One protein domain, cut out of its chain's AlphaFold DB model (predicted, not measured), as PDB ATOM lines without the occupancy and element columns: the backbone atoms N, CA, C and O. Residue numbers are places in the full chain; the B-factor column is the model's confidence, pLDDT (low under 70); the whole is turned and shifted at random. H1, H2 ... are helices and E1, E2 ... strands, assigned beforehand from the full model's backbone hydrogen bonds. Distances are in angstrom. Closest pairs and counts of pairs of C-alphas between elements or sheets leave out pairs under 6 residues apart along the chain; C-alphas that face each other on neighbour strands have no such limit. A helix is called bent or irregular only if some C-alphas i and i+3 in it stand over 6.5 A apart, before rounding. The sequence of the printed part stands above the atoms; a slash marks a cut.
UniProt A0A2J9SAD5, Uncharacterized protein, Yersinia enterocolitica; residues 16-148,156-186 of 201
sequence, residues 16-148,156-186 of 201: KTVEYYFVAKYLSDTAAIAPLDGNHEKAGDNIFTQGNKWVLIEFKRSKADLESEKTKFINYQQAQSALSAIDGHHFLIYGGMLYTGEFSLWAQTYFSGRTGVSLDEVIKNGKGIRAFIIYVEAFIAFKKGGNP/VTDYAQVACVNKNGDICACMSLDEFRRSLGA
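AT A GLANCE: This is residues 16 to 148 and 156 to 186 of the 201 residues of an uncharacterized protein of Yersinia enterocolitica (UniProt A0A2J9SAD5). A strongly twisted sheet of five strands runs through the middle, with H3, H6 and H7 over one face and H1 and H5 over the other, making three layers. H4, which is not on the sheet, packs alongside H6, and H2 only grazes the sheet, with its residues 44 to 48. The 164 printed residues hold seven helices and five strands in the order H1 H2 E1 H3 H4 E2 E3 H5 H6 E4 E5 H7, and the class is mixed, helices and strands. The mixed sheet has the order E3 E2 E1 E4 E5; E2 and E1 are parallel and the other neighbours antiparallel. The whole is compact, with a radius of gyration of the C-alphas of 15.5 A and spans of 44 by 40 by 25 A.

IN THESE COORDINATES: E1, residues 53 to 60, is 22.7 A long from C-alpha 53 at (131.725, 172.487, 139.169). E2 is residues 90 to 97, 23.0 A; E3 103 to 109, 20.6 A; E4 160 to 165; E5 171 to 176. H6, residues 129 to 142, is 20.2 A long. H1 is residues 16 to 26, from C-alpha 16 at (140.279, 157.039, 122.537); H2 41 to 49; H3 63 to 70; H4 76 to 83; H5 119 to 124. H7 is residues 177 to 184, ending at C-alpha 184 at (137.807, 161.823, 148.426). H3 is irregular, but only just: C-alphas 64 and 67 are 6.7 A apart.

HOW THE PARTS SIT: E2 and E1 have N 91 and O 56 at 2.9 A, within hydrogen-bond range. E1, H3, H4 and E2 form a strand-helix-strand unit, two parallel neighbour strands with helices between, and its crossover is right-handed. In range too are N 57 and O 161, 2.8 A, of E1 and E4; N 94 and O 106, 2.9 A, of the hairpin E2 and E3; and N 164 and O 173, 2.9 A, of the hairpin E4 and E5. H3's height over the sheet is 9.3 A. H7 lies over E5 and stands up from the sheet. The closest C-alphas of H6 and E1 are those of Trp 54 and Ile 129, 6.4 A; of H1 and E2, Val 18 and Gly 95, 5.6 A; of H5 and E3, Ala 107 and Leu 119, 6.7 A. H4 and H6 touch at Ala 79 and Phe 142, C-alphas 5.9 A apart, at a shallow tilt of 18 degrees, opposite ways. In H1, H2, H4, H5, H6 and H7 every O i to N i+4 pair is within hydrogen-bond range; in H3, 0 of 4 are, and 4 of 5 O i to N i+3 pairs.

THE WHOLE: The C-alphas of Thr 100 and Ala 186, the two farthest apart, are 48.2 A apart. Residues 149 to 155 are not printed, and C-alphas 148 and 156 stand 13.6 A apart across the cut. The link H1 to H2 is long, with 14 residues. The mean pLDDT of the printed part is 82.4; it is under 70 at residues 28 to 46, 49 to 50, 146 to 148, 156 to 159 and 185 to 186.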
ATOM      1  N   LYS A  16     139.138 156.198 122.171       87.62
ATOM      2  CA  LYS A  16     140.279 157.039 122.537       87.62
ATOM      3  C   LYS A  16     140.438 158.260 121.621       87.62
ATOM      4  O   LYS A  16     140.834 159.322 122.086       87.62
ATOM      5  N   THR A  17     140.097 158.148 120.335       90.94
ATOM      6  CA  THR A  17     140.093 159.293 119.406       90.94
ATOM      7  C   THR A  17     139.077 160.353 119.839       90.94
ATOM      8  O   THR A  17     139.375 161.540 119.773       90.94
ATOM      9  N   VAL A  18     137.905 159.928 120.321       91.50
ATOM     10  CA  VAL A  18     136.844 160.810 120.834       91.50
ATOM     11  C   VAL A  18     137.328 161.561 122.076       91.50
ATOM     12  O   VAL A  18     137.205 162.782 122.136       91.50
ATOM     13  N   GLU A  19     137.942 160.846 123.022       88.81
ATOM     14  CA  GLU A  19     138.537 161.434 124.228       88.81
ATOM     15  C   GLU A  19     139.636 162.450 123.884       88.81
ATOM     16  O   GLU A  19     139.582 163.587 124.346       88.81
ATOM     17  N   TYR A  20     140.604 162.082 123.035       86.00
ATOM     18  CA  TYR A  20     141.684 162.993 122.641       86.00
ATOM     19  C   TYR A  20     141.161 164.238 121.932       86.00
ATOM     20  O   TYR A  20     141.647 165.332 122.202       86.00
ATOM     21  N   TYR A  21     140.167 164.093 121.053       89.00
ATOM     22  CA  TYR A  21     139.565 165.234 120.372       89.00
ATOM     23  C   TYR A  21     138.863 166.167 121.366       89.00
ATOM     24  O   TYR A  21     138.974 167.385 121.254       89.00
ATOM     25  N   PHE A  22     138.162 165.608 122.358       87.62
ATOM     26  CA  PHE A  22     137.538 166.397 123.417       87.62
ATOM     27  C   PHE A  22     138.592 167.150 124.233       87.62
ATOM     28  O   PHE A  22     138.501 168.364 124.381       87.62
ATOM     29  N   VAL A  23     139.625 166.453 124.710       82.38
ATOM     30  CA  VAL A  23     140.706 167.059 125.496       82.38
ATOM     31  C   VAL A  23     141.408 168.154 124.691       82.38
ATOM     32  O   VAL A  23     141.484 169.283 125.153       82.38
ATOM     33  N   ALA A  24     141.833 167.879 123.459       80.69
ATOM     34  CA  ALA A  24     142.532 168.860 122.629       80.69
ATOM     35  C   ALA A  24     141.703 170.122 122.333       80.69
ATOM     36  O   ALA A  24     142.271 171.181 122.091       80.69
ATOM     37  N   LYS A  25     140.369 170.014 122.329       79.38
ATOM     38  CA  LYS A  25     139.470 171.134 122.032       79.38
ATOM     39  C   LYS A  25     139.030 171.923 123.268       79.38
ATOM     40  O   LYS A  25     138.744 173.109 123.138       79.38
ATOM     41  N   TYR A  26     138.920 171.273 124.428       76.12
ATOM     42  CA  TYR A  26     138.251 171.842 125.607       76.12
ATOM     43  C   TYR A  26     139.123 171.949 126.853       76.12
ATOM     44  O   TYR A  26     138.728 172.617 127.811       76.12
ATOM     45  N   LEU A  27     140.289 171.306 126.880       73.19
ATOM     46  CA  LEU A  27     141.237 171.550 127.955       73.19
ATOM     47  C   LEU A  27     141.891 172.916 127.730       73.19
ATOM     48  O   LEU A  27     142.411 173.182 126.650       73.19
ATOM     49  N   SER A  28     141.847 173.787 128.740       62.53
ATOM     50  CA  SER A  28     142.547 175.073 128.657       62.53
ATOM     51  C   SER A  28     144.060 174.858 128.553       62.53
ATOM     52  O   SER A  28     144.582 173.893 129.110       62.53
ATOM     53  N   ASP A  29     144.785 175.790 127.932       56.66
ATOM     54  CA  ASP A  29     146.262 175.774 127.892       56.66
ATOM     55  C   ASP A  29     146.889 175.768 129.302       56.66
ATOM     56  O   ASP A  29     148.040 175.381 129.498       56.66
ATOM     57  N   THR A  30     146.115 176.196 130.304       53.31
ATOM     58  CA  THR A  30     146.472 176.218 131.728       53.31
ATOM     59  C   THR A  30     145.966 175.011 132.514       53.31
ATOM     60  O   THR A  30     146.208 174.921 133.719       53.31
ATOM     61  N   ALA A  31     145.221 174.105 131.880       56.41
ATOM     62  CA  ALA A  31     144.694 172.926 132.533       56.41
ATOM     63  C   ALA A  31     145.864 172.018 132.887       56.41
ATOM     64  O   ALA A  31     146.531 171.455 132.019       56.41
ATOM     65  N   ALA A  32     146.114 171.873 134.182       50.03
ATOM     66  CA  ALA A  32     147.058 170.892 134.655       50.03
ATOM     67  C   ALA A  32     146.507 169.505 134.287       50.03
ATOM     68  O   ALA A  32     145.677 168.947 135.003       50.03
ATOM     69  N   ILE A  33     146.993 168.922 133.186       47.78
ATOM     70  CA  ILE A  33     147.022 167.464 133.006       47.78
ATOM     71  C   ILE A  33     148.079 166.940 133.982       47.78
ATOM     72  O   ILE A  33     149.141 166.457 133.601       47.78
ATOM     73  N   ALA A  34     147.848 167.148 135.271       37.31
ATOM     74  CA  ALA A  34     148.640 166.551 136.315       37.31
ATOM     75  C   ALA A  34     147.820 165.362 136.810       37.31
ATOM     76  O   ALA A  34     146.723 165.587 137.337       37.31
ATOM     77  N   PRO A  35     148.305 164.113 136.690       39.12
ATOM     78  CA  PRO A  35     147.857 163.112 137.643       39.12
ATOM     79  C   PRO A  35     148.054 163.731 139.032       39.12
ATOM     80  O   PRO A  35     149.069 164.391 139.286       39.12
ATOM     81  N   LEU A  36     147.063 163.596 139.911       43.16
ATOM     82  CA  LEU A  36     147.161 164.032 141.307       43.16
ATOM     83  C   LEU A  36     148.141 163.123 142.075       43.16
ATOM     84  O   LEU A  36     147.812 162.609 143.139       43.16
ATOM     85  N   ASP A  37     149.321 162.866 141.511       37.88
ATOM     86  CA  ASP A  37     150.303 161.943 142.045       37.88
ATOM     87  C   ASP A  37     151.404 162.697 142.802       37.88
ATOM     88  O   ASP A  37     152.068 163.610 142.298       37.88
ATOM     89  N   GLY A  38     151.555 162.298 144.061       41.59
ATOM     90  CA  GLY A  38     152.740 162.478 144.893       41.59
ATOM     91  C   GLY A  38     152.964 163.834 145.562       41.59
ATOM     92  O   GLY A  38     153.250 163.854 146.753       41.59
ATOM     93  N   ASN A  39     152.865 164.963 144.850       36.88
ATOM     94  CA  ASN A  39     153.364 166.261 145.362       36.88
ATOM     95  C   ASN A  39     152.325 167.396 145.429       36.88
ATOM     96  O   ASN A  39     152.666 168.548 145.699       36.88
ATOM     97  N   HIS A  40     151.048 167.088 145.202       45.97
ATOM     98  CA  HIS A  40     149.976 168.074 145.037       45.97
ATOM     99  C   HIS A  40     148.921 168.066 146.156       45.97
ATOM    100  O   HIS A  40     147.771 168.411 145.903       45.97
ATOM    101  N   GLU A  41     149.285 167.766 147.406       48.31
ATOM    102  CA  GLU A  41     148.332 167.822 148.537       48.31
ATOM    103  C   GLU A  41     147.656 169.206 148.671       48.31
ATOM    104  O   GLU A  41     146.460 169.295 148.924       48.31
ATOM    105  N   LYS A  42     148.367 170.303 148.364       46.72
ATOM    106  CA  LYS A  42     147.794 171.667 148.388       46.72
ATOM    107  C   LYS A  42     146.977 172.042 147.145       46.72
ATOM    108  O   LYS A  42     146.089 172.888 147.227       46.72
ATOM    109  N   ALA A  43     147.289 171.465 145.982       47.12
ATOM    110  CA  ALA A  43     146.545 171.731 144.746       47.12
ATOM    111  C   ALA A  43     145.247 170.903 144.686       47.12
ATOM    112  O   ALA A  43     144.236 171.397 144.188       47.12
ATOM    113  N   GLY A  44     145.264 169.699 145.271       53.44
ATOM    114  CA  GLY A  44     144.090 168.857 145.502       53.44
ATOM    115  C   GLY A  44     143.048 169.548 146.383       53.44
ATOM    116  O   GLY A  44     141.909 169.727 145.965       53.44
ATOM    117  N   ASP A  45     143.434 170.056 147.553       56.44
ATOM    118  CA  ASP A  45     142.482 170.746 148.442       56.44
ATOM    119  C   ASP A  45     141.885 172.013 147.810       56.44
ATOM    120  O   ASP A  45     140.694 172.310 147.958       56.44
ATOM    121  N   ASN A  46     142.686 172.747 147.035       59.00
ATOM    122  CA  ASN A  46     142.224 173.942 146.335       59.00
ATOM    123  C   ASN A  46     141.198 173.623 145.236       59.00
ATOM    124  O   ASN A  46     140.247 174.389 145.055       59.00
ATOM    125  N   ILE A  47     141.327 172.497 144.524       70.12
ATOM    126  CA  ILE A  47     140.378 172.166 143.454       70.12
ATOM    127  C   ILE A  47     138.983 171.814 143.992       70.12
ATOM    128  O   ILE A  47     137.981 172.096 143.331       70.12
ATOM    129  N   PHE A  48     138.891 171.281 145.214       70.75
ATOM    130  CA  PHE A  48     137.616 170.942 145.856       70.75
ATOM    131  C   PHE A  48     136.952 172.118 146.593       70.75
ATOM    132  O   PHE A  48     135.753 172.056 146.869       70.75
ATOM    133  N   THR A  49     137.681 173.202 146.881       63.72
ATOM    134  CA  THR A  49     137.211 174.312 147.741       63.72
ATOM    135  C   THR A  49     136.867 175.613 146.999       63.72
ATOM    136  O   THR A  49     136.180 176.466 147.557       63.72
ATOM    137  N   GLN A  50     137.241 175.773 145.724       67.56
ATOM    138  CA  GLN A  50     137.095 177.036 144.969       67.56
ATOM    139  C   GLN A  50     135.714 177.298 144.327       67.56
ATOM    140  O   GLN A  50     135.585 178.146 143.444       67.56
ATOM    141  N   GLY A  51     134.661 176.592 144.747       75.19
ATOM    142  CA  GLY A  51     133.338 176.717 144.112       75.19
ATOM    143  C   GLY A  51     133.294 176.148 142.688       75.19
ATOM    144  O   GLY A  51     132.428 176.519 141.895       75.19
ATOM    145  N   ASN A  52     134.228 175.249 142.375       87.88
ATOM    146  CA  ASN A  52     134.294 174.553 141.102       87.88
ATOM    147  C   ASN A  52     133.085 173.630 140.898       87.88
ATOM    148  O   ASN A  52     132.449 173.147 141.846       87.88
ATOM    149  N   LYS A  53     132.785 173.377 139.629       91.88
ATOM    150  CA  LYS A  53     131.725 172.487 139.169       91.88
ATOM    151  C   LYS A  53     132.322 171.210 138.596       91.88
ATOM    152  O   LYS A  53     133.414 171.226 138.050       91.88
ATOM    153  N   TRP A  54     131.581 170.119 138.692       92.38
ATOM    154  CA  TRP A  54     132.054 168.786 138.346       92.38
ATOM    155  C   TRP A  54     131.101 168.128 137.357       92.38
ATOM    156  O   TRP A  54     129.877 168.235 137.503       92.38
ATOM    157  N   VAL A  55     131.673 167.480 136.347       94.38
ATOM    158  CA  VAL A  55     130.965 166.787 135.266       94.38
ATOM    159  C   VAL A  55     131.516 165.369 135.155       94.38
ATOM    160  O   VAL A  55     132.728 165.176 135.228       94.38
ATOM    161  N   LEU A  56     130.630 164.392 134.974       95.06
ATOM    162  CA  LEU A  56     130.980 163.009 134.664       95.06
ATOM    163  C   LEU A  56     130.806 162.778 133.159       95.06
ATOM    164  O   LEU A  56     129.800 163.189 132.580       95.06
ATOM    165  N   ILE A  57     131.799 162.169 132.524       93.81
ATOM    166  CA  ILE A  57     131.844 161.971 131.079       93.81
ATOM    167  C   ILE A  57     132.230 160.527 130.774       93.81
ATOM    168  O   ILE A  57     133.295 160.067 131.177       93.81
ATOM    169  N   GLU A  58     131.422 159.839 129.979       93.88
ATOM    170  CA  GLU A  58     131.779 158.575 129.349       93.88
ATOM    171  C   GLU A  58     131.978 158.794 127.859       93.88
ATOM    172  O   GLU A  58     131.045 159.118 127.113       93.88
ATOM    173  N   PHE A  59     133.204 158.565 127.406       93.31
ATOM    174  CA  PHE A  59     133.491 158.565 125.984       93.31
ATOM    175  C   PHE A  59     133.002 157.273 125.342       93.31
ATOM    176  O   PHE A  59     133.072 156.191 125.925       93.31
ATOM    177  N   LYS A  60     132.494 157.397 124.119       94.38
ATOM    178  CA  LYS A  60     132.091 156.280 123.273       94.38
ATOM    179  C   LYS A  60     132.552 156.507 121.860       94.38
ATOM    180  O   LYS A  60     132.484 157.616 121.351       94.38
ATOM    181  N   ARG A  61     132.977 155.442 121.184       94.44
ATOM    182  CA  ARG A  61     133.373 155.537 119.773       94.44
ATOM    183  C   ARG A  61     132.252 156.149 118.923       94.44
ATOM    184  O   ARG A  61     132.520 157.058 118.146       94.44
ATOM    185  N   SER A  62     131.017 155.673 119.061       94.94
ATOM    186  CA  SER A  62     129.881 156.121 118.253       94.94
ATOM    187  C   SER A  62     128.554 156.036 119.009       94.94
ATOM    188  O   SER A  62     128.457 155.406 120.062       94.94
ATOM    189  N   LYS A  63     127.492 156.602 118.421       94.75
ATOM    190  CA  LYS A  63     126.126 156.502 118.960       94.75
ATOM    191  C   LYS A  63     125.640 155.051 119.102       94.75
ATOM    192  O   LYS A  63     124.865 154.745 120.001       94.75
ATOM    193  N   ALA A  64     126.084 154.153 118.224       93.81
ATOM    194  CA  ALA A  64     125.699 152.743 118.288       93.81
ATOM    195  C   ALA A  64     126.258 152.046 119.542       93.81
ATOM    196  O   ALA A  64     125.684 151.071 120.017       93.81
ATOM    197  N   ASP A  65     127.347 152.572 120.108       93.00
ATOM    198  CA  ASP A  65     128.010 151.990 121.271       93.00
ATOM    199  C   ASP A  65     127.332 152.391 122.599       93.00
ATOM    200  O   ASP A  65     127.639 151.808 123.640       93.00
ATOM    201  N   LEU A  66     126.382 153.341 122.589       93.75
ATOM    202  CA  LEU A  66     125.708 153.812 123.809       93.75
ATOM    203  C   LEU A  66     124.871 152.716 124.477       93.75
ATOM    204  O   LEU A  66     124.819 152.634 125.701       93.75
ATOM    205  N   GLU A  67     124.257 151.829 123.693       92.00
ATOM    206  CA  GLU A  67     123.420 150.743 124.225       92.00
ATOM    207  C   GLU A  67     124.213 149.767 125.108       92.00
ATOM    208  O   GLU A  67     123.659 149.181 126.042       92.00
ATOM    209  N   SER A  68     125.527 149.647 124.881       89.81
ATOM    210  CA  SER A  68     126.403 148.807 125.703       89.81
ATOM    211  C   SER A  68     126.480 149.276 127.160       89.81
ATOM    212  O   SER A  68     126.670 148.451 128.054       89.81
ATOM    213  N   GLU A  69     126.246 150.563 127.436       91.44
ATOM    214  CA  GLU A  69     126.248 151.100 128.799       91.44
ATOM    215  C   GLU A  69     125.159 150.483 129.668       91.44
ATOM    216  O   GLU A  69     125.398 150.172 130.834       91.44
ATOM    217  N   LYS A  70     123.985 150.212 129.092       92.75
ATOM    218  CA  LYS A  70     122.850 149.639 129.827       92.75
ATOM    219  C   LYS A  70     123.199 148.282 130.432       92.75
ATOM    220  O   LYS A  70     122.729 147.932 131.512       92.75
ATOM    221  N   THR A  71     124.090 147.537 129.779       91.12
ATOM    222  CA  THR A  71     124.531 146.210 130.227       91.12
ATOM    223  C   THR A  71     125.406 146.248 131.485       91.12
ATOM    224  O   THR A  71     125.569 145.215 132.141       91.12
ATOM    225  N   LYS A  72     125.927 147.424 131.862       89.25
ATOM    226  CA  LYS A  72     126.798 147.620 133.032       89.25
ATOM    227  C   LYS A  72     126.036 147.721 134.357       89.25
ATOM    228  O   LYS A  72     126.665 147.764 135.412       89.25
ATOM    229  N   PHE A  73     124.706 147.742 134.327       90.81
ATOM    230  CA  PHE A  73     123.865 147.908 135.514       90.81
ATOM    231  C   PHE A  73     123.237 146.596 135.952       90.81
ATOM    232  O   PHE A  73     122.922 145.744 135.122       90.81
ATOM    233  N   ILE A  74     123.028 146.453 137.261       91.06
ATOM    234  CA  ILE A  74     122.262 145.333 137.828       91.06
ATOM    235  C   ILE A  74     120.819 145.403 137.311       91.06
ATOM    236  O   ILE A  74     120.283 144.415 136.821       91.06
ATOM    237  N   ASN A  75     120.229 146.599 137.364       94.06
ATOM    238  CA  ASN A  75     118.938 146.931 136.775       94.06
ATOM    239  C   ASN A  75     119.012 148.352 136.195       94.06
ATOM    240  O   ASN A  75     118.974 149.339 136.933       94.06
ATOM    241  N   TYR A  76     119.153 148.459 134.871       95.50
ATOM    242  CA  TYR A  76     119.296 149.757 134.206       95.50
ATOM    243  C   TYR A  76     118.039 150.621 134.353       95.50
ATOM    244  O   TYR A  76     118.151 151.816 134.599       95.50
ATOM    245  N   GLN A  77     116.847 150.032 134.251       97.19
ATOM    246  CA  GLN A  77     115.578 150.756 134.348       97.19
ATOM    247  C   GLN A  77     115.402 151.402 135.724       97.19
ATOM    248  O   GLN A  77     114.940 152.540 135.824       97.19
ATOM    249  N   GLN A  78     115.806 150.706 136.788       97.19
ATOM    250  CA  GLN A  78     115.796 151.262 138.138       97.19
ATOM    251  C   GLN A  78     116.792 152.421 138.276       97.19
ATOM    252  O   GLN A  78     116.422 153.478 138.786       97.19
ATOM    253  N   ALA A  79     118.018 152.255 137.770       96.81
ATOM    254  CA  ALA A  79     119.031 153.311 137.774       96.81
ATOM    255  C   ALA A  79     118.558 154.552 137.001       96.81
ATOM    256  O   ALA A  79     118.625 155.672 137.502       96.81
ATOM    257  N   GLN A  80     118.001 154.345 135.806       98.00
ATOM    258  CA  GLN A  80     117.435 155.396 134.969       98.00
ATOM    259  C   GLN A  80     116.295 156.129 135.681       98.00
ATOM    260  O   GLN A  80     116.273 157.358 135.689       98.00
ATOM    261  N   SER A  81     115.379 155.396 136.318       98.00
ATOM    262  CA  SER A  81     114.261 155.995 137.059       98.00
ATOM    263  C   SER A  81     114.743 156.846 138.236       98.00
ATOM    264  O   SER A  81     114.178 157.903 138.498       98.00
ATOM    265  N   ALA A  82     115.804 156.416 138.924       97.62
ATOM    266  CA  ALA A  82     116.365 157.133 140.065       97.62
ATOM    267  C   ALA A  82     117.196 158.366 139.666       97.62
ATOM    268  O   ALA A  82     117.205 159.358 140.392       97.62
ATOM    269  N   LEU A  83     117.917 158.305 138.540       97.81
ATOM    270  CA  LEU A  83     118.976 159.271 138.227       97.81
ATOM    271  C   LEU A  83     118.667 160.205 137.055       97.81
ATOM    272  O   LEU A  83     119.248 161.285 136.996       97.81
ATOM    273  N   SER A  84     117.750 159.855 136.146       97.75
ATOM    274  CA  SER A  84     117.458 160.657 134.940       97.75
ATOM    275  C   SER A  84     117.003 162.089 135.228       97.75
ATOM    276  O   SER A  84     117.324 162.993 134.468       97.75
ATOM    277  N   ALA A  85     116.299 162.334 136.334       96.94
ATOM    278  CA  ALA A  85     115.858 163.682 136.697       96.94
ATOM    279  C   ALA A  85     117.010 164.603 137.144       96.94
ATOM    280  O   ALA A  85     116.851 165.823 137.188       96.94
ATOM    281  N   ILE A  86     118.164 164.030 137.503       96.31
ATOM    282  CA  ILE A  86     119.300 164.751 138.088       96.31
ATOM    283  C   ILE A  86     120.615 164.536 137.325       96.31
ATOM    284  O   ILE A  86     121.644 165.067 137.739       96.31
ATOM    285  N   ASP A  87     120.596 163.837 136.188       97.31
ATOM    286  CA  ASP A  87     121.780 163.466 135.398       97.31
ATOM    287  C   ASP A  87     122.319 164.570 134.479       97.31
ATOM    288  O   ASP A  87     123.211 164.321 133.674       97.31
ATOM    289  N   GLY A  88     121.832 165.806 134.607       96.50
ATOM    290  CA  GLY A  88     122.224 166.922 133.738       96.50
ATOM    291  C   GLY A  88     123.712 167.297 133.769       96.50
ATOM    292  O   GLY A  88     124.094 168.230 133.087       96.50
ATOM    293  N   HIS A  89     124.532 166.603 134.555       96.25
ATOM    294  CA  HIS A  89     125.979 166.773 134.698       96.25
ATOM    295  C   HIS A  89     126.751 165.470 134.415       96.25
ATOM    296  O   HIS A  89     127.906 165.337 134.815       96.25
ATOM    297  N   HIS A  90     126.100 164.502 133.771       96.94
ATOM    298  CA  HIS A  90     126.633 163.189 133.441       96.94
ATOM    299  C   HIS A  90     126.310 162.868 131.979       96.94
ATOM    300  O   HIS A  90     125.140 162.766 131.594       96.94
ATOM    301  N   PHE A  91     127.349 162.770 131.153       96.25
ATOM    302  CA  PHE A  91     127.219 162.808 129.702       96.25
ATOM    303  C   PHE A  91     127.922 161.653 129.008       96.25
ATOM    304  O   PHE A  91     129.076 161.346 129.282       96.25
ATOM    305  N   LEU A  92     127.252 161.125 127.987       95.62
ATOM    306  CA  LEU A  92     127.865 160.300 126.959       95.62
ATOM    307  C   LEU A  92     128.359 161.214 125.840       95.62
ATOM    308  O   LEU A  92     127.547 161.882 125.192       95.62
ATOM    309  N   ILE A  93     129.670 161.225 125.598       95.19
ATOM    310  CA  ILE A  93     130.283 161.944 124.474       95.19
ATOM    311  C   ILE A  93     130.750 160.934 123.439       95.19
ATOM    312  O   ILE A  93     131.482 159.999 123.759       95.19
ATOM    313  N   TYR A  94     130.342 161.116 122.187       95.69
ATOM    314  CA  TYR A  94     130.646 160.161 121.133       95.69
ATOM    315  C   TYR A  94     130.973 160.803 119.797       95.69
ATOM    316  O   TYR A  94     130.523 161.902 119.482       95.69
ATOM    317  N   GLY A  95     131.779 160.094 119.011       94.81
ATOM    318  CA  GLY A  95     132.250 160.570 117.721       94.81
ATOM    319  C   GLY A  95     131.284 160.295 116.575       94.81
ATOM    320  O   GLY A  95     130.537 159.308 116.574       94.81
ATOM    321  N   GLY A  96     131.393 161.127 115.546       93.06
ATOM    322  CA  GLY A  96     131.095 160.739 114.176       93.06
ATOM    323  C   GLY A  96     131.053 161.893 113.197       93.06
ATOM    324  O   GLY A  96     131.610 162.954 113.447       93.06
ATOM    325  N   MET A  97     130.474 161.631 112.030       91.12
ATOM    326  CA  MET A  97     130.682 162.463 110.853       91.12
ATOM    327  C   MET A  97     129.582 163.500 110.670       91.12
ATOM    328  O   MET A  97     128.390 163.181 110.707       91.12
ATOM    329  N   LEU A  98     129.995 164.733 110.403       88.06
ATOM    330  CA  LEU A  98     129.134 165.753 109.821       88.06
ATOM    331  C   LEU A  98     128.825 165.408 108.359       88.06
ATOM    332  O   LEU A  98     129.563 164.669 107.706       88.06
ATOM    333  N   TYR A  99     127.768 166.010 107.811       85.00
ATOM    334  CA  TYR A  99     127.429 165.882 106.386       85.00
ATOM    335  C   TYR A  99     128.558 166.347 105.452       85.00
ATOM    336  O   TYR A  99     128.635 165.895 104.315       85.00
ATOM    337  N   THR A 100     129.444 167.220 105.939       87.38
ATOM    338  CA  THR A 100     130.642 167.698 105.233       87.38
ATOM    339  C   THR A 100     131.755 166.650 105.140       87.38
ATOM    340  O   THR A 100     132.738 166.879 104.443       87.38
ATOM    341  N   GLY A 101     131.627 165.506 105.822       86.25
ATOM    342  CA  GLY A 101     132.678 164.490 105.895       86.25
ATOM    343  C   GLY A 101     133.750 164.783 106.947       86.25
ATOM    344  O   GLY A 101     134.792 164.134 106.946       86.25
ATOM    345  N   GLU A 102     133.503 165.720 107.862       90.25
ATOM    346  CA  GLU A 102     134.396 166.019 108.985       90.25
ATOM    347  C   GLU A 102     134.005 165.239 110.243       90.25
ATOM    348  O   GLU A 102     132.821 165.116 110.572       90.25
ATOM    349  N   PHE A 103     135.005 164.744 110.976       91.50
ATOM    350  CA  PHE A 103     134.801 164.150 112.294       91.50
ATOM    351  C   PHE A 103     134.430 165.226 113.319       91.50
ATOM    352  O   PHE A 103     135.062 166.280 113.404       91.50
ATOM    353  N   SER A 104     133.426 164.931 114.133       92.75
ATOM    354  CA  SER A 104     132.960 165.784 115.212       92.75
ATOM    355  C   SER A 104     132.488 164.956 116.404       92.75
ATOM    356  O   SER A 104     132.471 163.724 116.389       92.75
ATOM    357  N   LEU A 105     132.118 165.672 117.456       94.12
ATOM    358  CA  LEU A 105     131.676 165.123 118.723       94.12
ATOM    359  C   LEU A 105     130.221 165.502 118.972       94.12
ATOM    360  O   LEU A 105     129.808 166.639 118.741       94.12
ATOM    361  N   TRP A 106     129.468 164.563 119.524       94.88
ATOM    362  CA  TRP A 106     128.116 164.781 120.019       94.88
ATOM    363  C   TRP A 106     128.033 164.424 121.493       94.88
ATOM    364  O   TRP A 106     128.789 163.583 121.980       94.88
ATOM    365  N   ALA A 107     127.086 165.048 122.185       95.00
ATOM    366  CA  ALA A 107     126.812 164.783 123.583       95.00
ATOM    367  C   ALA A 107     125.326 164.503 123.808       95.00
ATOM    368  O   ALA A 107     124.445 165.091 123.171       95.00
ATOM    369  N   GLN A 108     125.060 163.618 124.761       96.44
ATOM    370  CA  GLN A 108     123.749 163.458 125.373       96.44
ATOM    371  C   GLN A 108     123.903 163.162 126.863       96.44
ATOM    372  O   GLN A 108     124.935 162.643 127.287       96.44
ATOM    373  N   THR A 109     122.884 163.458 127.663       97.31
ATOM    374  CA  THR A 109     122.863 163.006 129.062       97.31
ATOM    375  C   THR A 109     122.752 161.480 129.145       97.31
ATOM    376  O   THR A 109     122.176 160.832 128.261       97.31
ATOM    377  N   TYR A 110     123.329 160.892 130.193       96.69
ATOM    378  CA  TYR A 110     123.517 159.443 130.294       96.69
ATOM    379  C   TYR A 110     122.205 158.648 130.417       96.69
ATOM    380  O   TYR A 110     122.000 157.660 129.712       96.69
ATOM    381  N   PHE A 111     121.304 159.060 131.312       97.56
ATOM    382  CA  PHE A 111     120.061 158.346 131.623       97.56
ATOM    383  C   PHE A 111     118.841 158.973 130.955       97.56
ATOM    384  O   PHE A 111     118.008 158.249 130.409       97.56
ATOM    385  N   SER A 112     118.715 160.301 131.005       96.88
ATOM    386  CA  SER A 112     117.591 161.021 130.399       96.88
ATOM    387  C   SER A 112     117.679 161.066 128.872       96.88
ATOM    388  O   SER A 112     116.661 161.270 128.213       96.88
ATOM    389  N   GLY A 113     118.864 160.837 128.292       95.62
ATOM    390  CA  GLY A 113     119.054 160.764 126.842       95.62
ATOM    391  C   GLY A 113     118.781 162.087 126.122       95.62
ATOM    392  O   GLY A 113     118.481 162.090 124.929       95.62
ATOM    393  N   ARG A 114     118.863 163.217 126.833       95.62
ATOM    394  CA  ARG A 114     118.671 164.552 126.266       95.62
ATOM    395  C   ARG A 114     119.800 164.832 125.281       95.62
ATOM    396  O   ARG A 114     120.956 164.939 125.683       95.62
ATOM    397  N   THR A 115     119.451 164.944 124.004       92.94
ATOM    398  CA  THR A 115     120.365 165.249 122.897       92.94
ATOM    399  C   THR A 115     120.409 166.753 122.611       92.94
ATOM    400  O   THR A 115     119.717 167.538 123.259       92.94
ATOM    401  N   GLY A 116     121.242 167.170 121.652       86.31
ATOM    402  CA  GLY A 116     121.382 168.581 121.266       86.31
ATOM    403  C   GLY A 116     122.179 169.421 122.267       86.31
ATOM    404  O   GLY A 116     122.272 170.633 122.106       86.31
ATOM    405  N   VAL A 117     122.772 168.775 123.273       86.56
ATOM    406  CA  VAL A 117     123.657 169.411 124.245       86.56
ATOM    407  C   VAL A 117     124.954 169.776 123.531       86.56
ATOM    408  O   VAL A 117     125.641 168.905 122.992       86.56
ATOM    409  N   SER A 118     125.293 171.063 123.508       88.06
ATOM    410  CA  SER A 118     126.600 171.488 123.011       88.06
ATOM    411  C   SER A 118     127.687 171.122 124.021       88.06
ATOM    412  O   SER A 118     127.437 171.023 125.221       88.06
ATOM    413  N   LEU A 119     128.921 170.939 123.564       84.00
ATOM    414  CA  LEU A 119     130.028 170.607 124.468       84.00
ATOM    415  C   LEU A 119     130.339 171.752 125.449       84.00
ATOM    416  O   LEU A 119     130.703 171.496 126.593       84.00
ATOM    417  N   ASP A 120     130.073 173.002 125.066       85.31
ATOM    418  CA  ASP A 120     130.127 174.136 125.995       85.31
ATOM    419  C   ASP A 120     129.047 174.022 127.082       85.31
ATOM    420  O   ASP A 120     129.263 174.398 128.235       85.31
ATOM    421  N   GLU A 121     127.864 173.510 126.730       85.69
ATOM    422  CA  GLU A 121     126.788 173.264 127.687       85.69
ATOM    423  C   GLU A 121     127.126 172.102 128.633       85.69
ATOM    424  O   GLU A 121     126.845 172.201 129.827       85.69
ATOM    425  N   VAL A 122     127.790 171.045 128.140       87.56
ATOM    426  CA  VAL A 122     128.325 169.951 128.975       87.56
ATOM    427  C   VAL A 122     129.172 170.520 130.114       87.56
ATOM    428  O   VAL A 122     128.922 170.221 131.281       87.56
ATOM    429  N   ILE A 123     130.116 171.405 129.782       84.31
ATOM    430  CA  ILE A 123     131.037 172.030 130.741       84.31
ATOM    431  C   ILE A 123     130.278 172.942 131.724       84.31
ATOM    432  O   ILE A 123     130.501 172.902 132.935       84.31
ATOM    433  N   LYS A 124     129.316 173.737 131.236       86.31
ATOM    434  CA  LYS A 124     128.544 174.687 132.065       86.31
ATOM    435  C   LYS A 124     127.575 174.016 133.043       86.31
ATOM    436  O   LYS A 124     127.269 174.601 134.092       86.31
ATOM    437  N   ASN A 125     127.106 172.813 132.718       90.69
ATOM    438  CA  ASN A 125     126.099 172.085 133.487       90.69
ATOM    439  C   ASN A 125     126.640 171.367 134.738       90.69
ATOM    440  O   ASN A 125     125.860 170.753 135.472       90.69
ATOM    441  N   GLY A 126     127.945 171.455 135.019       91.62
ATOM    442  CA  GLY A 126     128.540 170.798 136.178       91.62
ATOM    443  C   GLY A 126     127.896 171.180 137.519       91.62
ATOM    444  O   GLY A 126     127.311 172.256 137.697       91.62
ATOM    445  N   LYS A 127     128.016 170.280 138.497       94.19
ATOM    446  CA  LYS A 127     127.458 170.442 139.847       94.19
ATOM    447  C   LYS A 127     128.543 170.733 140.870       94.19
ATOM    448  O   LYS A 127     129.673 170.291 140.723       94.19
ATOM    449  N   GLY A 128     128.189 171.446 141.937       92.38
ATOM    450  CA  GLY A 128     129.080 171.581 143.089       92.38
ATOM    451  C   GLY A 128     129.398 170.215 143.706       92.38
ATOM    452  O   GLY A 128     128.565 169.304 143.667       92.38
ATOM    453  N   ILE A 129     130.585 170.097 144.305       89.94
ATOM    454  CA  ILE A 129     131.184 168.823 144.734       89.94
ATOM    455  C   ILE A 129     130.245 167.935 145.566       89.94
ATOM    456  O   ILE A 129     130.121 166.749 145.291       89.94
ATOM    457  N   ARG A 130     129.496 168.497 146.526       90.19
ATOM    458  CA  ARG A 130     128.579 167.717 147.378       90.19
ATOM    459  C   ARG A 130     127.465 167.035 146.578       90.19
ATOM    460  O   ARG A 130     127.185 165.865 146.803       90.19
ATOM    461  N   ALA A 131     126.818 167.762 145.668       93.62
ATOM    462  CA  ALA A 131     125.749 167.200 144.840       93.62
ATOM    463  C   ALA A 131     126.305 166.184 143.831       93.62
ATOM    464  O   ALA A 131     125.669 165.165 143.578       93.62
ATOM    465  N   PHE A 132     127.504 166.452 143.308       94.25
ATOM    466  CA  PHE A 132     128.213 165.550 142.406       94.25
ATOM    467  C   PHE A 132     128.568 164.215 143.078       94.25
ATOM    468  O   PHE A 132     128.275 163.162 142.525       94.25
ATOM    469  N   ILE A 133     129.121 164.241 144.298       91.19
ATOM    470  CA  ILE A 133     129.456 163.027 145.064       91.19
ATOM    471  C   ILE A 133     128.212 162.172 145.308       91.19
ATOM    472  O   ILE A 133     128.233 160.984 145.007       91.19
ATOM    473  N   ILE A 134     127.111 162.776 145.777       92.81
ATOM    474  CA  ILE A 134     125.847 162.057 146.024       92.81
ATOM    475  C   ILE A 134     125.367 161.347 144.752       92.81
ATOM    476  O   ILE A 134     124.944 160.192 144.796       92.81
ATOM    477  N   TYR A 135     125.445 162.033 143.609       95.56
ATOM    478  CA  TYR A 135     125.082 161.452 142.324       95.56
ATOM    479  C   TYR A 135     125.990 160.274 141.948       95.56
ATOM    480  O   TYR A 135     125.496 159.206 141.591       95.56
ATOM    481  N   VAL A 136     127.310 160.453 142.051       92.50
ATOM    482  CA  VAL A 136     128.318 159.438 141.715       92.50
ATOM    483  C   VAL A 136     128.180 158.191 142.588       92.50
ATOM    484  O   VAL A 136     128.231 157.075 142.073       92.50
ATOM    485  N   GLU A 137     127.973 158.354 143.894       90.00
ATOM    486  CA  GLU A 137     127.768 157.236 144.819       90.00
ATOM    487  C   GLU A 137     126.518 156.432 144.450       90.00
ATOM    488  O   GLU A 137     126.580 155.204 144.348       90.00
ATOM    489  N   ALA A 138     125.404 157.115 144.162       92.69
ATOM    490  CA  ALA A 138     124.178 156.467 143.708       92.69
ATOM    491  C   ALA A 138     124.369 155.763 142.352       92.69
ATOM    492  O   ALA A 138     123.947 154.620 142.181       92.69
ATOM    493  N   PHE A 139     125.046 156.410 141.400       92.75
ATOM    494  CA  PHE A 139     125.382 155.838 140.097       92.75
ATOM    495  C   PHE A 139     126.175 154.534 140.227       92.75
ATOM    496  O   PHE A 139     125.800 153.525 139.628       92.75
ATOM    497  N   ILE A 140     127.235 154.533 141.039       88.62
ATOM    498  CA  ILE A 140     128.087 153.360 141.262       88.62
ATOM    499  C   ILE A 140     127.302 152.238 141.941       88.62
ATOM    500  O   ILE A 140     127.441 151.087 141.535       88.62
ATOM    501  N   ALA A 141     126.442 152.559 142.912       89.75
ATOM    502  CA  ALA A 141     125.634 151.564 143.617       89.75
ATOM    503  C   ALA A 141     124.711 150.759 142.680       89.75
ATOM    504  O   ALA A 141     124.423 149.594 142.952       89.75
ATOM    505  N   PHE A 142     124.278 151.338 141.554       91.62
ATOM    506  CA  PHE A 142     123.490 150.617 140.549       91.62
ATOM    507  C   PHE A 142     124.328 149.781 139.563       91.62
ATOM    508  O   PHE A 142     123.774 148.920 138.861       91.62
ATOM    509  N   LYS A 143     125.644 150.018 139.462       87.88
ATOM    510  CA  LYS A 143     126.518 149.295 138.528       87.88
ATOM    511  C   LYS A 143     126.873 147.905 139.053       87.88
ATOM    512  O   LYS A 143     127.062 147.676 140.247       87.88
ATOM    513  N   LYS A 144     127.018 146.954 138.128       84.94
ATOM    514  CA  LYS A 144     127.578 145.630 138.427       84.94
ATOM    515  C   LYS A 144     128.988 145.817 138.998       84.94
ATOM    516  O   LYS A 144     129.777 146.563 138.434       84.94
ATOM    517  N   GLY A 145     129.293 145.169 140.122       71.12
ATOM    518  CA  GLY A 145     130.597 145.304 140.786       71.12
ATOM    519  C   GLY A 145     130.789 146.582 141.617       71.12
ATOM    520  O   GLY A 145     131.876 146.788 142.145       71.12
ATOM    521  N   GLY A 146     129.756 147.417 141.792       57.84
ATOM    522  CA  GLY A 146     129.824 148.679 142.545       57.84
ATOM    523  C   GLY A 146     129.927 148.567 144.075       57.84
ATOM    524  O   GLY A 146     129.961 149.595 144.751       57.84
ATOM    525  N   ASN A 147     129.985 147.358 144.645       52.72
ATOM    526  CA  ASN A 147     130.039 147.174 146.098       52.72
ATOM    527  C   ASN A 147     131.444 147.468 146.670       52.72
ATOM    528  O   ASN A 147     132.437 146.921 146.173       52.72
ATOM    529  N   PRO A 148     131.550 148.272 147.749       43.03
ATOM    530  CA  PRO A 148     132.815 148.544 148.420       43.03
ATOM    531  C   PRO A 148     133.322 147.258 149.091       43.03
ATOM    532  O   PRO A 148     132.746 146.786 150.065       43.03
ATOM    533  N   VAL A 156     134.417 148.395 134.904       45.03
ATOM    534  CA  VAL A 156     133.123 149.123 134.885       45.03
ATOM    535  C   VAL A 156     133.343 150.647 135.002       45.03
ATOM    536  O   VAL A 156     132.514 151.413 134.491       45.03
ATOM    537  N   THR A 157     134.453 151.086 135.608       53.47
ATOM    538  CA  THR A 157     134.848 152.497 135.829       53.47
ATOM    539  C   THR A 157     135.970 153.004 134.912       53.47
ATOM    540  O   THR A 157     136.126 154.215 134.806       53.47
ATOM    541  N   ASP A 158     136.668 152.121 134.184       59.44
ATOM    542  CA  ASP A 158     137.924 152.419 133.458       59.44
ATOM    543  C   ASP A 158     137.857 153.527 132.384       59.44
ATOM    544  O   ASP A 158     138.892 154.015 131.942       59.44
ATOM    545  N   TYR A 159     136.658 153.938 131.959       64.56
ATOM    546  CA  TYR A 159     136.466 154.926 130.883       64.56
ATOM    547  C   TYR A 159     135.660 156.159 131.304       64.56
ATOM    548  O   TYR A 159     135.423 157.047 130.485       64.56
ATOM    549  N   ALA A 160     135.198 156.205 132.557       84.19
ATOM    550  CA  ALA A 160     134.475 157.358 133.068       84.19
ATOM    551  C   ALA A 160     135.483 158.412 133.537       84.19
ATOM    552  O   ALA A 160     136.319 158.140 134.401       84.19
ATOM    553  N   GLN A 161     135.383 159.607 132.970       88.81
ATOM    554  CA  GLN A 161     136.236 160.748 133.264       88.81
ATOM    555  C   GLN A 161     135.454 161.790 134.062       88.81
ATOM    556  O   GLN A 161     134.295 162.088 133.777       88.81
ATOM    557  N   VAL A 162     136.097 162.360 135.070       89.50
ATOM    558  CA  VAL A 162     135.588 163.451 135.892       89.50
ATOM    559  C   VAL A 162     136.317 164.727 135.497       89.50
ATOM    560  O   VAL A 162     137.532 164.830 135.656       89.50
ATOM    561  N   ALA A 163     135.565 165.710 135.009       89.06
ATOM    562  CA  ALA A 163     136.079 167.031 134.675       89.06
ATOM    563  C   ALA A 163     135.713 168.038 135.771       89.06
ATOM    564  O   ALA A 163     134.548 168.163 136.156       89.06
ATOM    565  N   CYS A 164     136.714 168.778 136.243       87.81
ATOM    566  CA  CYS A 164     136.544 169.916 137.134       87.81
ATOM    567  C   CYS A 164     136.568 171.213 136.325       87.81
ATOM    568  O   CYS A 164     137.513 171.477 135.582       87.81
ATOM    569  N   VAL A 165     135.530 172.020 136.495       87.06
ATOM    570  CA  VAL A 165     135.272 173.257 135.766       87.06
ATOM    571  C   VAL A 165     135.327 174.422 136.743       87.06
ATOM    572  O   VAL A 165     134.573 174.466 137.722       87.06
ATOM    573  N   ASN A 166     136.215 175.376 136.480       84.50
ATOM    574  CA  ASN A 166     136.373 176.555 137.319       84.50
ATOM    575  C   ASN A 166     135.227 177.570 137.102       84.50
ATOM    576  O   ASN A 166     134.371 177.426 136.226       84.50
ATOM    577  N   LYS A 167     135.216 178.652 137.887       83.12
ATOM    578  CA  LYS A 167     134.211 179.728 137.774       83.12
ATOM    579  C   LYS A 167     134.200 180.472 136.427       83.12
ATOM    580  O   LYS A 167     133.194 181.098 136.107       83.12
ATOM    581  N   ASN A 168     135.293 180.419 135.667       81.62
ATOM    582  CA  ASN A 168     135.403 181.035 134.343       81.62
ATOM    583  C   ASN A 168     134.858 180.114 133.236       81.62
ATOM    584  O   ASN A 168     134.649 180.571 132.117       81.62
ATOM    585  N   GLY A 169     134.572 178.847 133.555       79.75
ATOM    586  CA  GLY A 169     134.123 177.844 132.595       79.75
ATOM    587  C   GLY A 169     135.253 177.018 131.982       79.75
ATOM    588  O   GLY A 169     134.980 176.251 131.066       79.75
ATOM    589  N   ASP A 170     136.483 177.129 132.487       82.38
ATOM    590  CA  ASP A 170     137.609 176.336 131.993       82.38
ATOM    591  C   ASP A 170     137.677 174.990 132.712       82.38
ATOM    592  O   ASP A 170     137.534 174.923 133.940       82.38
ATOM    593  N   ILE A 171     137.974 173.923 131.969       82.56
ATOM    594  CA  ILE A 171     138.354 172.643 132.571       82.56
ATOM    595  C   ILE A 171     139.742 172.824 133.196       82.56
ATOM    596  O   ILE A 171     140.726 173.004 132.478       82.56
ATOM    597  N   CYS A 172     139.820 172.801 134.526       78.00
ATOM    598  CA  CYS A 172     141.066 172.992 135.276       78.00
ATOM    599  C   CYS A 172     141.680 171.678 135.782       78.00
ATOM    600  O   CYS A 172     142.846 171.669 136.164       78.00
ATOM    601  N   ALA A 173     140.918 170.580 135.765       79.06
ATOM    602  CA  ALA A 173     141.441 169.222 135.902       79.06
ATOM    603  C   ALA A 173     140.524 168.207 135.214       79.06
ATOM    604  O   ALA A 173     139.312 168.409 135.123       79.06
ATOM    605  N   CYS A 174     141.110 167.093 134.788       81.56
ATOM    606  CA  CYS A 174     140.406 165.917 134.296       81.56
ATOM    607  C   CYS A 174     141.101 164.677 134.867       81.56
ATOM    608  O   CYS A 174     142.328 164.605 134.836       81.56
ATOM    609  N   MET A 175     140.339 163.739 135.419       81.94
ATOM    610  CA  MET A 175     140.863 162.507 136.015       81.94
ATOM    611  C   MET A 175     139.861 161.371 135.846       81.94
ATOM    612  O   MET A 175     138.675 161.625 135.642       81.94
ATOM    613  N   SER A 176     140.305 160.131 136.004       85.12
ATOM    614  CA  SER A 176     139.386 158.994 136.028       85.12
ATOM    615  C   SER A 176     138.450 159.052 137.237       85.12
ATOM    616  O   SER A 176     138.780 159.597 138.296       85.12
ATOM    617  N   LEU A 177     137.276 158.431 137.114       84.81
ATOM    618  CA  LEU A 177     136.338 158.299 138.229       84.81
ATOM    619  C   LEU A 177     136.971 157.598 139.445       84.81
ATOM    620  O   LEU A 177     136.656 157.933 140.586       84.81
ATOM    621  N   ASP A 178     137.884 156.653 139.224       80.31
ATOM    622  CA  ASP A 178     138.568 155.958 140.315       80.31
ATOM    623  C   ASP A 178     139.614 156.831 141.015       80.31
ATOM    624  O   ASP A 178     139.704 156.798 142.244       80.31
ATOM    625  N   GLU A 179     140.362 157.657 140.280       80.88
ATOM    626  CA  GLU A 179     141.255 158.661 140.875       80.88
ATOM    627  C   GLU A 179     140.468 159.689 141.691       80.88
ATOM    628  O   GLU A 179     140.828 159.971 142.836       80.88
ATOM    629  N   PHE A 180     139.340 160.167 141.157       83.38
ATOM    630  CA  PHE A 180     138.436 161.054 141.883       83.38
ATOM    631  C   PHE A 180     137.991 160.423 143.208       83.38
ATOM    632  O   PHE A 180     138.133 161.032 144.266       83.38
ATOM    633  N   ARG A 181     137.543 159.163 143.199       79.38
ATOM    634  CA  ARG A 181     137.146 158.452 144.429       79.38
ATOM    635  C   ARG A 181     138.289 158.307 145.428       79.38
ATOM    636  O   ARG A 181     138.061 158.469 146.623       79.38
ATOM    637  N   ARG A 182     139.508 158.015 144.961       77.38
ATOM    638  CA  ARG A 182     140.694 157.941 145.832       77.38
ATOM    639  C   ARG A 182     140.977 159.290 146.491       77.38
ATOM    640  O   ARG A 182     141.253 159.318 147.687       77.38
ATOM    641  N   SER A 183     140.829 160.392 145.753       75.56
ATOM    642  CA  SER A 183     141.040 161.741 146.296       75.56
ATOM    643  C   SER A 183     140.032 162.133 147.386       75.56
ATOM    644  O   SER A 183     140.399 162.842 148.315       75.56
ATOM    645  N   LEU A 184     138.801 161.599 147.361       73.38
ATOM    646  CA  LEU A 184     137.807 161.823 148.426       73.38
ATOM    647  C   LEU A 184     138.155 161.111 149.747       73.38
ATOM    648  O   LEU A 184     137.619 161.462 150.798       73.38
ATOM    649  N   GLY A 185     139.010 160.083 149.696       61.59
ATOM    650  CA  GLY A 185     139.414 159.262 150.840       61.59
ATOM    651  C   GLY A 185     140.749 159.658 151.480       61.59
ATOM    652  O   GLY A 185     141.097 159.107 152.529       61.59
ATOM    653  N   ALA A 186     141.496 160.594 150.888       48.72
ATOM    654  CA  ALA A 186     142.712 161.135 151.484       48.72
ATOM    655  C   ALA A 186     142.333 162.029 152.678       48.72
ATOM    656  O   ALA A 186     141.841 163.142 152.516       48.72
TER     657      ALA A 186